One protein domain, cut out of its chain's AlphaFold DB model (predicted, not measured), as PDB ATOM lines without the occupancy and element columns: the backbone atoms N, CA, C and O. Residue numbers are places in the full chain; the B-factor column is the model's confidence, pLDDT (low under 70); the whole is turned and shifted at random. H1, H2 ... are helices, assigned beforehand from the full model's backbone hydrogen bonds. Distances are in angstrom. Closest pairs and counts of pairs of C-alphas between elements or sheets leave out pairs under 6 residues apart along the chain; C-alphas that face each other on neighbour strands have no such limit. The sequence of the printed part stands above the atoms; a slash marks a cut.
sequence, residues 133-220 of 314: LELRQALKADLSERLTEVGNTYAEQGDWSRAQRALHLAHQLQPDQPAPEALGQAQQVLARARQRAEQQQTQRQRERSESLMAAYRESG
ATOM      1  N   LEU A 133     -15.711  69.260  17.520       95.62
ATOM      2  CA  LEU A 133     -15.142  68.003  18.014       95.62
ATOM      3  C   LEU A 133     -16.151  67.217  18.857       95.62
ATOM      4  O   LEU A 133     -16.318  66.017  18.634       95.62
ATOM      5  N   GLU A 134     -16.863  67.883  19.767       95.88
ATOM      6  CA  GLU A 134     -17.909  67.263  20.589       95.88
ATOM      7  C   GLU A 134     -19.041  66.684  19.731       95.88
ATOM      8  O   GLU A 134     -19.408  65.520  19.899       95.88
ATOM      9  N   LEU A 135     -19.542  67.450  18.755       95.94
ATOM     10  CA  LEU A 135     -20.573  66.989  17.818       95.94
ATOM     11  C   LEU A 135     -20.116  65.764  17.022       95.94
ATOM     12  O   LEU A 135     -20.865  64.797  16.872       95.94
ATOM     13  N   ARG A 136     -18.878  65.783  16.519       96.06
ATOM     14  CA  ARG A 136     -18.311  64.654  15.772       96.06
ATOM     15  C   ARG A 136     -18.146  63.426  16.659       96.06
ATOM     16  O   ARG A 136     -18.463  62.326  16.213       96.06
ATOM     17  N   GLN A 137     -17.708  63.597  17.902       95.25
ATOM     18  CA  GLN A 137     -17.565  62.492  18.846       95.25
ATOM     19  C   GLN A 137     -18.921  61.889  19.234       95.25
ATOM     20  O   GLN A 137     -19.059  60.664  19.256       95.25
ATOM     21  N   ALA A 138     -19.935  62.726  19.466       97.12
ATOM     22  CA  ALA A 138     -21.303  62.277  19.714       97.12
ATOM     23  C   ALA A 138     -21.863  61.494  18.516       97.12
ATOM     24  O   ALA A 138     -22.439  60.421  18.692       97.12
ATOM     25  N   LEU A 139     -21.625  61.975  17.292       96.81
ATOM     26  CA  LEU A 139     -22.059  61.287  16.078       96.81
ATOM     27  C   LEU A 139     -21.348  59.938  15.884       96.81
ATOM     28  O   LEU A 139     -21.991  58.961  15.507       96.81
ATOM     29  N   LYS A 140     -20.040  59.851  16.167       97.50
ATOM     30  CA  LYS A 140     -19.316  58.568  16.157       97.50
ATOM     31  C   LYS A 140     -19.908  57.576  17.155       97.50
ATOM     32  O   LYS A 140     -20.026  56.401  16.819       97.50
ATOM     33  N   ALA A 141     -20.275  58.038  18.351       97.06
ATOM     34  CA  ALA A 141     -20.887  57.196  19.375       97.06
ATOM     35  C   ALA A 141     -22.265  56.670  18.942       97.06
ATOM     36  O   ALA A 141     -22.475  55.459  18.964       97.06
ATOM     37  N   ASP A 142     -23.155  57.546  18.463       97.56
ATOM     38  CA  ASP A 142     -24.486  57.155  17.968       97.56
ATOM     39  C   ASP A 142     -24.389  56.168  16.791       97.56
ATOM     40  O   ASP A 142     -25.054  55.131  16.773       97.56
ATOM     41  N   LEU A 143     -23.501  56.427  15.824       97.88
ATOM     42  CA  LEU A 143     -23.300  55.519  14.693       97.88
ATOM     43  C   LEU A 143     -22.696  54.178  15.119       97.88
ATOM     44  O   LEU A 143     -23.099  53.145  14.586       97.88
ATOM     45  N   SER A 144     -21.752  54.176  16.064       97.94
ATOM     46  CA  SER A 144     -21.163  52.951  16.620       97.94
ATOM     47  C   SER A 144     -22.232  52.061  17.259       97.94
ATOM     48  O   SER A 144     -22.305  50.867  16.953       97.94
ATOM     49  N   GLU A 145     -23.121  52.641  18.068       97.19
ATOM     50  CA  GLU A 145     -24.223  51.923  18.717       97.19
ATOM     51  C   GLU A 145     -25.187  51.318  17.686       97.19
ATOM     52  O   GLU A 145     -25.419  50.106  17.680       97.19
ATOM     53  N   ARG A 146     -25.668  52.127  16.733       97.31
ATOM     54  CA  ARG A 146     -26.604  51.674  15.686       97.31
ATOM     55  C   ARG A 146     -26.012  50.593  14.787       97.31
ATOM     56  O   ARG A 146     -26.690  49.629  14.422       97.31
ATOM     57  N   LEU A 147     -24.743  50.739  14.405       97.62
ATOM     58  CA  LEU A 147     -24.038  49.741  13.601       97.62
ATOM     59  C   LEU A 147     -23.773  48.458  14.393       97.62
ATOM     60  O   LEU A 147     -23.787  47.377  13.799       97.62
ATOM     61  N   THR A 148     -23.585  48.561  15.708       97.56
ATOM     62  CA  THR A 148     -23.472  47.399  16.595       97.56
ATOM     63  C   THR A 148     -24.786  46.632  16.668       97.56
ATOM     64  O   THR A 148     -24.796  45.423  16.438       97.56
ATOM     65  N   GLU A 149     -25.907  47.320  16.888       95.94
ATOM     66  CA  GLU A 149     -27.240  46.708  16.935       95.94
ATOM     67  C   GLU A 149     -27.583  45.978  15.625       95.94
ATOM     68  O   GLU A 149     -27.946  44.795  15.620       95.94
ATOM     69  N   VAL A 150     -27.403  46.652  14.486       95.81
ATOM     70  CA  VAL A 150     -27.664  46.040  13.177       95.81
ATOM     71  C   VAL A 150     -26.680  44.911  12.878       95.81
ATOM     72  O   VAL A 150     -27.069  43.878  12.330       95.81
ATOM     73  N   GLY A 151     -25.412  45.082  13.242       96.62
ATOM     74  CA  GLY A 151     -24.389  44.058  13.091       96.62
ATOM     75  C   GLY A 151     -24.719  42.775  13.856       96.62
ATOM     76  O   GLY A 151     -24.608  41.686  13.291       96.62
ATOM     77  N   ASN A 152     -25.198  42.904  15.094       96.62
ATOM     78  CA  ASN A 152     -25.658  41.783  15.914       96.62
ATOM     79  C   ASN A 152     -26.909  41.130  15.319       96.62
ATOM     80  O   ASN A 152     -26.954  39.911  15.186       96.62
ATOM     81  N   THR A 153     -27.864  41.930  14.841       94.62
ATOM     82  CA  THR A 153     -29.057  41.419  14.146       94.62
ATOM     83  C   THR A 153     -28.678  40.588  12.910       94.62
ATOM     84  O   THR A 153     -29.251  39.526  12.662       94.62
ATOM     85  N   TYR A 154     -27.687  41.027  12.123       94.94
ATOM     86  CA  TYR A 154     -27.184  40.240  10.990       94.94
ATOM     87  C   TYR A 154     -26.473  38.958  11.431       94.94
ATOM     88  O   TYR A 154     -26.606  37.935  10.759       94.94
ATOM     89  N   ALA A 155     -25.747  38.991  12.551       96.38
ATOM     90  CA  ALA A 155     -25.100  37.809  13.110       96.38
ATOM     91  C   ALA A 155     -26.130  36.763  13.570       96.38
ATOM     92  O   ALA A 155     -25.991  35.589  13.230       96.38
ATOM     93  N   GLU A 156     -27.202  37.186  14.246       95.81
ATOM     94  CA  GLU A 156     -28.325  36.322  14.644       95.81
ATOM     95  C   GLU A 156     -29.007  35.663  13.436       95.81
ATOM     96  O   GLU A 156     -29.405  34.500  13.490       95.81
ATOM     97  N   GLN A 157     -29.089  36.380  12.312       94.19
ATOM     98  CA  GLN A 157     -29.616  35.866  11.043       94.19
ATOM     99  C   GLN A 157     -28.617  34.979  10.277       94.19
ATOM    100  O   GLN A 157     -28.960  34.421   9.235       94.19
ATOM    101  N   GLY A 158     -27.373  34.858  10.751       95.44
ATOM    102  CA  GLY A 158     -26.302  34.127  10.076       95.44
ATOM    103  C   GLY A 158     -25.713  34.842   8.853       95.44
ATOM    104  O   GLY A 158     -24.899  34.248   8.139       95.44
ATOM    105  N   ASP A 159     -26.062  36.109   8.603       95.81
ATOM    106  CA  ASP A 159     -25.417  36.934   7.573       95.81
ATOM    107  C   ASP A 159     -24.104  37.516   8.110       95.81
ATOM    108  O   ASP A 159     -23.941  38.713   8.373       95.81
ATOM    109  N   TRP A 160     -23.123  36.628   8.255       96.88
ATOM    110  CA  TRP A 160     -21.800  36.957   8.778       96.88
ATOM    111  C   TRP A 160     -21.062  38.000   7.930       96.88
ATOM    112  O   TRP A 160     -20.211  38.718   8.449       96.88
ATOM    113  N   SER A 161     -21.384  38.122   6.636       96.38
ATOM    114  CA  SER A 161     -20.763  39.128   5.769       96.38
ATOM    115  C   SER A 161     -21.248  40.535   6.103       96.38
ATOM    116  O   SER A 161     -20.426  41.445   6.248       96.38
ATOM    117  N   ARG A 162     -22.566  40.732   6.236       95.38
ATOM    118  CA  ARG A 162     -23.123  42.033   6.633       95.38
ATOM    119  C   ARG A 162     -22.794  42.365   8.083       95.38
ATOM    120  O   ARG A 162     -22.404  43.501   8.347       95.38
ATOM    121  N   ALA A 163     -22.860  41.375   8.975       97.25
ATOM    122  CA  ALA A 163     -22.463  41.523  10.372       97.25
ATOM    123  C   ALA A 163     -21.020  42.030  10.487       97.25
ATOM    124  O   ALA A 163     -20.775  43.060  11.109       97.25
ATOM    125  N   GLN A 164     -20.070  41.372   9.808       97.38
ATOM    126  CA  GLN A 164     -18.663  41.771   9.847       97.38
ATOM    127  C   GLN A 164     -18.456  43.212   9.374       97.38
ATOM    128  O   GLN A 164     -17.699  43.938  10.011       97.38
ATOM    129  N   ARG A 165     -19.113  43.643   8.288       96.38
ATOM    130  CA  ARG A 165     -18.968  45.018   7.781       96.38
ATOM    131  C   ARG A 165     -19.472  46.063   8.775       96.38
ATOM    132  O   ARG A 165     -18.741  47.003   9.070       96.38
ATOM    133  N   ALA A 166     -20.688  45.889   9.296       97.06
ATOM    134  CA  ALA A 166     -21.289  46.844  10.228       97.06
ATOM    135  C   ALA A 166     -20.507  46.917  11.551       97.06
ATOM    136  O   ALA A 166     -20.112  48.001  11.970       97.06
ATOM    137  N   LEU A 167     -20.194  45.761  12.148       97.88
ATOM    138  CA  LEU A 167     -19.463  45.683  13.416       97.88
ATOM    139  C   LEU A 167     -18.021  46.184  13.294       97.88
ATOM    140  O   LEU A 167     -17.485  46.771  14.231       97.88
ATOM    141  N   HIS A 168     -17.384  45.978  12.139       97.62
ATOM    142  CA  HIS A 168     -16.051  46.516  11.895       97.62
ATOM    143  C   HIS A 168     -16.060  48.046  11.840       97.62
ATOM    144  O   HIS A 168     -15.206  48.669  12.465       97.62
ATOM    145  N   LEU A 169     -17.033  48.646  11.144       97.75
ATOM    146  CA  LEU A 169     -17.191  50.101  11.113       97.75
ATOM    147  C   LEU A 169     -17.492  50.666  12.505       97.75
ATOM    148  O   LEU A 169     -16.874  51.655  12.886       97.75
ATOM    149  N   ALA A 170     -18.371  50.020  13.279       97.75
ATOM    150  CA  ALA A 170     -18.647  50.415  14.661       97.75
ATOM    151  C   ALA A 170     -17.359  50.467  15.501       97.75
ATOM    152  O   ALA A 170     -17.031  51.498  16.085       97.75
ATOM    153  N   HIS A 171     -16.561  49.396  15.460       97.56
ATOM    154  CA  HIS A 171     -15.296  49.342  16.192       97.56
ATOM    155  C   HIS A 171     -14.270  50.377  15.697       97.56
ATOM    156  O   HIS A 171     -13.533  50.940  16.498       97.56
ATOM    157  N   GLN A 172     -14.231  50.687  14.396       97.19
ATOM    158  CA  GLN A 172     -13.353  51.741  13.870       97.19
ATOM    159  C   GLN A 172     -13.748  53.146  14.339       97.19
ATOM    160  O   GLN A 172     -12.873  53.997  14.497       97.19
ATOM    161  N   LEU A 173     -15.042  53.408  14.548       96.81
ATOM    162  CA  LEU A 173     -15.516  54.692  15.074       96.81
ATOM    163  C   LEU A 173     -15.144  54.881  16.552       96.81
ATOM    164  O   LEU A 173     -14.935  56.017  16.977       96.81
ATOM    165  N   GLN A 174     -15.052  53.787  17.315       95.75
ATOM    166  CA  GLN A 174     -14.705  53.780  18.740       95.75
ATOM    167  C   GLN A 174     -13.665  52.687  19.058       95.75
ATOM    168  O   GLN A 174     -14.000  51.676  19.680       95.75
ATOM    169  N   PRO A 175     -12.393  52.876  18.655       93.62
ATOM    170  CA  PRO A 175     -11.350  51.856  18.811       93.62
ATOM    171  C   PRO A 175     -10.974  51.586  20.275       93.62
ATOM    172  O   PRO A 175     -10.482  50.505  20.585       93.62
ATOM    173  N   ASP A 176     -11.229  52.545  21.171       92.75
ATOM    174  CA  ASP A 176     -10.955  52.419  22.608       92.75
ATOM    175  C   ASP A 176     -11.963  51.511  23.331       92.75
ATOM    176  O   ASP A 176     -11.724  51.086  24.462       92.75
ATOM    177  N   GLN A 177     -13.099  51.208  22.695       91.38
ATOM    178  CA  GLN A 177     -14.081  50.268  23.225       91.38
ATOM    179  C   GLN A 177     -13.748  48.831  22.805       91.38
ATOM    180  O   GLN A 177     -13.229  48.604  21.705       91.38
ATOM    181  N   PRO A 178     -14.070  47.832  23.648       91.25
ATOM    182  CA  PRO A 178     -13.879  46.439  23.282       91.25
ATOM    183  C   PRO A 178     -14.674  46.108  22.017       91.25
ATOM    184  O   PRO A 178     -15.834  46.493  21.866       91.25
ATOM    185  N   ALA A 179     -14.041  45.371  21.105       91.31
ATOM    186  CA  ALA A 179     -14.702  44.921  19.891       91.31
ATOM    187  C   ALA A 179     -15.924  44.040  20.235       91.31
ATOM    188  O   ALA A 179     -15.818  43.181  21.116       91.31
ATOM    189  N   PRO A 180     -17.055  44.182  19.516       92.12
ATOM    190  CA  PRO A 180     -18.213  43.318  19.718       92.12
ATOM    191  C   PRO A 180     -17.851  41.840  19.521       92.12
ATOM    192  O   PRO A 180     -17.184  41.491  18.544       92.12
ATOM    193  N   GLU A 181     -18.330  40.943  20.387       92.62
ATOM    194  CA  GLU A 181     -18.027  39.502  20.293       92.62
ATOM    195  C   GLU A 181     -18.412  38.912  18.926       92.62
ATOM    196  O   GLU A 181     -17.662  38.136  18.323       92.62
ATOM    197  N   ALA A 182     -19.556  39.351  18.392       94.81
ATOM    198  CA  ALA A 182     -20.056  38.957  17.081       94.81
ATOM    199  C   ALA A 182     -19.093  39.322  15.932       94.81
ATOM    200  O   ALA A 182     -19.083  38.635  14.910       94.81
ATOM    201  N   LEU A 183     -18.231  40.339  16.089       96.62
ATOM    202  CA  LEU A 183     -17.227  40.694  15.079       96.62
ATOM    203  C   LEU A 183     -16.175  39.590  14.953       96.62
ATOM    204  O   LEU A 183     -15.855  39.164  13.841       96.62
ATOM    205  N   GLY A 184     -15.668  39.100  16.087       95.12
ATOM    206  CA  GLY A 184     -14.703  38.002  16.119       95.12
ATOM    207  C   GLY A 184     -15.296  36.714  15.549       95.12
ATOM    208  O   GLY A 184     -14.663  36.044  14.729       95.12
ATOM    209  N   GLN A 185     -16.547  36.405  15.903       96.00
ATOM    210  CA  GLN A 185     -17.270  35.260  15.340       96.00
ATOM    211  C   GLN A 185     -17.427  35.384  13.819       96.00
ATOM    212  O   GLN A 185     -17.075  34.457  13.085       96.00
ATOM    213  N   ALA A 186     -17.870  36.544  13.328       96.75
ATOM    214  CA  ALA A 186     -18.042  36.788  11.901       96.75
ATOM    215  C   ALA A 186     -16.720  36.632  11.130       96.75
ATOM    216  O   ALA A 186     -16.680  35.971  10.089       96.75
ATOM    217  N   GLN A 187     -15.615  37.165  11.661       96.06
ATOM    218  CA  GLN A 187     -14.283  37.001  11.074       96.06
ATOM    219  C   GLN A 187     -13.861  35.527  11.005       96.06
ATOM    220  O   GLN A 187     -13.395  35.074   9.959       96.06
ATOM    221  N   GLN A 188     -14.066  34.759  12.077       96.44
ATOM    222  CA  GLN A 188     -13.731  33.333  12.108       96.44
ATOM    223  C   GLN A 188     -14.567  32.517  11.117       96.44
ATOM    224  O   GLN A 188     -14.020  31.673  10.400       96.44
ATOM    225  N   VAL A 189     -15.879  32.758  11.050       96.50
ATOM    226  CA  VAL A 189     -16.774  32.054  10.121       96.50
ATOM    227  C   VAL A 189     -16.376  32.339   8.675       96.50
ATOM    228  O   VAL A 189     -16.213  31.406   7.886       96.50
ATOM    229  N   LEU A 190     -16.142  33.608   8.335       95.94
ATOM    230  CA  LEU A 190     -15.730  34.005   6.989       95.94
ATOM    231  C   LEU A 190     -14.341  33.462   6.627       95.94
ATOM    232  O   LEU A 190     -14.148  33.003   5.501       95.94
ATOM    233  N   ALA A 191     -13.390  33.452   7.564       96.12
ATOM    234  CA  ALA A 191     -12.064  32.876   7.344       96.12
ATOM    235  C   ALA A 191     -12.140  31.365   7.069       96.12
ATOM    236  O   ALA A 191     -11.568  30.887   6.090       96.12
ATOM    237  N   ARG A 192     -12.918  30.620   7.866       96.44
ATOM    238  CA  ARG A 192     -13.148  29.181   7.648       96.44
ATOM    239  C   ARG A 192     -13.839  28.908   6.314       96.44
ATOM    240  O   ARG A 192     -13.484  27.950   5.632       96.44
ATOM    241  N   ALA A 193     -14.814  29.733   5.932       94.06
ATOM    242  CA  ALA A 193     -15.496  29.606   4.648       94.06
ATOM    243  C   ALA A 193     -14.534  29.823   3.467       94.06
ATOM    244  O   ALA A 193     -14.526  29.016   2.537       94.06
ATOM    245  N   ARG A 194     -13.679  30.853   3.536       93.75
ATOM    246  CA  ARG A 194     -12.639  31.118   2.527       93.75
ATOM    247  C   ARG A 194     -11.649  29.965   2.424       93.75
ATOM    248  O   ARG A 194     -11.462  29.431   1.338       93.75
ATOM    249  N   GLN A 195     -11.119  29.505   3.556       94.19
ATOM    250  CA  GLN A 195     -10.189  28.378   3.594       94.19
ATOM    251  C   GLN A 195     -10.801  27.110   2.977       94.19
ATOM    252  O   GLN A 195     -10.147  26.415   2.201       94.19
ATOM    253  N   ARG A 196     -12.072  26.806   3.275       94.25
ATOM    254  CA  ARG A 196     -12.780  25.670   2.664       94.25
ATOM    255  C   ARG A 196     -12.947  25.839   1.156       94.25
ATOM    256  O   ARG A 196     -12.750  24.874   0.425       94.25
ATOM    257  N   ALA A 197     -13.302  27.036   0.688       92.25
ATOM    258  CA  ALA A 197     -13.440  27.316  -0.738       92.25
ATOM    259  C   ALA A 197     -12.102  27.152  -1.479       92.25
ATOM    260  O   ALA A 197     -12.054  26.497  -2.519       92.25
ATOM    261  N   GLU A 198     -11.009  27.658  -0.908       89.81
ATOM    262  CA  GLU A 198      -9.650  27.505  -1.442       89.81
ATOM    263  C   GLU A 198      -9.211  26.035  -1.490       89.81
ATOM    264  O   GLU A 198      -8.663  25.576  -2.497       89.81
ATOM    265  N   GLN A 199      -9.494  25.267  -0.432       91.25
ATOM    266  CA  GLN A 199      -9.222  23.828  -0.389       91.25
ATOM    267  C   GLN A 199     -10.024  23.070  -1.449       91.25
ATOM    268  O   GLN A 199      -9.453  22.265  -2.180       91.25
ATOM    269  N   GLN A 200     -11.323  23.348  -1.586       91.69
ATOM    270  CA  GLN A 200     -12.167  22.722  -2.609       91.69
ATOM    271  C   GLN A 200     -11.708  23.074  -4.022       91.69
ATOM    272  O   GLN A 200     -11.680  22.209  -4.894       91.69
ATOM    273  N   GLN A 201     -11.334  24.330  -4.263       89.12
ATOM    274  CA  GLN A 201     -10.805  24.754  -5.553       89.12
ATOM    275  C   GLN A 201      -9.490  24.038  -5.868       89.12
ATOM    276  O   GLN A 201      -9.333  23.511  -6.967       89.12
ATOM    277  N   THR A 202      -8.574  23.975  -4.900       88.81
ATOM    278  CA  THR A 202      -7.305  23.246  -5.028       88.81
ATOM    279  C   THR A 202      -7.551  21.767  -5.316       88.81
ATOM    280  O   THR A 202      -6.938  21.207  -6.221       88.81
ATOM    281  N   GLN A 203      -8.488  21.142  -4.604       89.56
ATOM    282  CA  GLN A 203      -8.833  19.736  -4.792       89.56
ATOM    283  C   GLN A 203      -9.414  19.471  -6.185       89.56
ATOM    284  O   GLN A 203      -8.910  18.610  -6.900       89.56
ATOM    285  N   ARG A 204     -10.393  20.272  -6.628       90.38
ATOM    286  CA  ARG A 204     -10.962  20.166  -7.985       90.38
ATOM    287  C   ARG A 204      -9.900  20.330  -9.061       90.38
ATOM    288  O   ARG A 204      -9.947  19.659 -10.089       90.38
ATOM    289  N   GLN A 205      -8.944  21.232  -8.844       89.25
ATOM    290  CA  GLN A 205      -7.864  21.438  -9.797       89.25
ATOM    291  C   GLN A 205      -6.919  20.240  -9.876       89.25
ATOM    292  O   GLN A 205      -6.508  19.882 -10.983       89.25
ATOM    293  N   ARG A 206      -6.607  19.617  -8.732       89.00
ATOM    294  CA  ARG A 206      -5.813  18.383  -8.662       89.00
ATOM    295  C   ARG A 206      -6.522  17.233  -9.362       89.00
ATOM    296  O   ARG A 206      -5.961  16.698 -10.310       89.00
ATOM    297  N   GLU A 207      -7.771  16.951  -9.002       91.75
ATOM    298  CA  GLU A 207      -8.583  15.893  -9.624       91.75
ATOM    299  C   GLU A 207      -8.686  16.081 -11.141       91.75
ATOM    300  O   GLU A 207      -8.508  15.142 -11.919       91.75
ATOM    301  N   ARG A 208      -8.904  17.325 -11.593       92.88
ATOM    302  CA  ARG A 208      -8.933  17.627 -13.024       92.88
ATOM    303  C   ARG A 208      -7.584  17.353 -13.684       92.88
ATOM    304  O   ARG A 208      -7.559  16.738 -14.747       92.88
ATOM    305  N   SER A 209      -6.483  17.773 -13.064       92.31
ATOM    306  CA  SER A 209      -5.135  17.539 -13.588       92.31
ATOM    307  C   SER A 209      -4.778  16.049 -13.653       92.31
ATOM    308  O   SER A 209      -4.253  15.590 -14.666       92.31
ATOM    309  N   GLU A 210      -5.160  15.278 -12.633       92.44
ATOM    310  CA  GLU A 210      -4.972  13.828 -12.568       92.44
ATOM    311  C   GLU A 210      -5.787  13.120 -13.651       92.44
ATOM    312  O   GLU A 210      -5.254  12.261 -14.350       92.44
ATOM    313  N   SER A 211      -7.042  13.531 -13.866       95.81
ATOM    314  CA  SER A 211      -7.889  12.965 -14.925       95.81
ATOM    315  C   SER A 211      -7.320  13.202 -16.328       95.81
ATOM    316  O   SER A 211      -7.342  12.301 -17.165       95.81
ATOM    317  N   LEU A 212      -6.759  14.391 -16.583       95.75
ATOM    318  CA  LEU A 212      -6.133  14.722 -17.865       95.75
ATOM    319  C   LEU A 212      -4.827  13.941 -18.069       95.75
ATOM    320  O   LEU A 212      -4.581  13.441 -19.165       95.75
ATOM    321  N   MET A 213      -4.020  13.777 -17.012       95.38
ATOM    322  CA  MET A 213      -2.827  12.925 -17.066       95.38
ATOM    323  C   MET A 213      -3.176  11.462 -17.312       95.38
ATOM    324  O   MET A 213      -2.490  10.804 -18.089       95.38
ATOM    325  N   ALA A 214      -4.217  10.941 -16.661       96.31
ATOM    326  CA  ALA A 214      -4.670   9.569 -16.862       96.31
ATOM    327  C   ALA A 214      -5.109   9.340 -18.315       96.31
ATOM    328  O   ALA A 214      -4.646   8.386 -18.935       96.31
ATOM    329  N   ALA A 215      -5.896  10.263 -18.882       96.25
ATOM    330  CA  ALA A 215      -6.302  10.209 -20.285       96.25
ATOM    331  C   ALA A 215      -5.092  10.197 -21.235       96.25
ATOM    332  O   ALA A 215      -5.035   9.370 -22.142       96.25
ATOM    333  N   TYR A 216      -4.088  11.050 -20.992       96.44
ATOM    334  CA  TYR A 216      -2.850  11.034 -21.776       96.44
ATOM    335  C   TYR A 216      -2.060   9.727 -21.612       96.44
ATOM    336  O   TYR A 216      -1.542   9.202 -22.594       96.44
ATOM    337  N   ARG A 217      -1.963   9.183 -20.394       95.31
ATOM    338  CA  ARG A 217      -1.254   7.918 -20.132       95.31
ATOM    339  C   ARG A 217      -1.934   6.725 -20.803       95.31
ATOM    340  O   ARG A 217      -1.237   5.809 -21.225       95.31
ATOM    341  N   GLU A 218      -3.259   6.740 -20.906       96.44
ATOM    342  CA  GLU A 218      -4.038   5.691 -21.567       96.44
ATOM    343  C   GLU A 218      -3.961   5.794 -23.094       96.44
ATOM    344  O   GLU A 218      -3.686   4.806 -23.772       96.44
ATOM    345  N   SER A 219      -4.179   6.989 -23.647       96.12
ATOM    346  CA  SER A 219      -4.253   7.175 -25.098       96.12
ATOM    347  C   SER A 219      -2.885   7.346 -25.761       96.12
ATOM    348  O   SER A 219      -2.733   7.089 -26.956       96.12
ATOM    349  N   GLY A 220      -1.902   7.868 -25.022       92.75
ATOM    350  CA  GLY A 220      -0.640   8.362 -25.565       92.75
ATOM    351  C   GLY A 220      -0.822   9.442 -26.637       92.75
ATOM    352  O   GLY A 220       0.079   9.644 -27.453       92.75
TER     353      GLY A 220
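This is residues 133 to 220 of the 314 residues of an uncharacterized protein of Alcanivorax sp. KX64203 (UniProt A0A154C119). A short helical hairpin, H1 and H2, forms a small head, and a long helix, H3, crosses it near its turn with its first residues and then runs out as an arm. Residues 191 to 220 of this arm stick out free and make most of the length. The printed part has 88 residues with three named helices, H1, H2 and H3 in chain order, and no named strand; the class is all helix. The whole is extended, with a radius of gyration of the C-alphas of 21.8 A and spans of 77 by 26 by 16 A.

H1, residues 133 to 156, and H2, residues 160 to 173, form a helical hairpin. They touch at a shallow tilt of 19 degrees, opposite ways; their closest C-alphas, of Ser 144 and Ala 170, are 4.1 A apart. H3, residues 181 to 219, touches H2 with its residues 182 to 190 alone, at a steep tilt of 45 degrees, opposite ways. The closest C-alphas there, of Trp 160 and Ala 186, are 4.9 A apart. Residues 151 to 155 of H1 touch residues 182 to 186 of H3, at a steep tilt of 53 degrees, the same way; the closest C-alphas, of Asn 152 and Ala 182, are 6.4 A apart. In H1, H2 and H3 every O i to N i+4 pair is within hydrogen-bond range.

H1 begins at C-alpha 133, (-15.142, 68.003, 18.014), and is 34.5 A long from first to last C-alpha. H2 measures 19.8 A. H3 measures 57.4 A, from C-alpha 181 at (-18.027, 39.502, 20.293) to C-alpha 219 at (-4.253, 7.175, -25.098).

The C-alphas farthest apart, of Glu 134 and Gly 220, are 76.8 A apart. Without residues 191 to 220 the body spans 37 by 18 by 12 A. The printed part has no cut. The link from H1 to H2 is tight, that from H2 to H3 short. The mean pLDDT of the printed part is 95.0, and no printed residue is under 70.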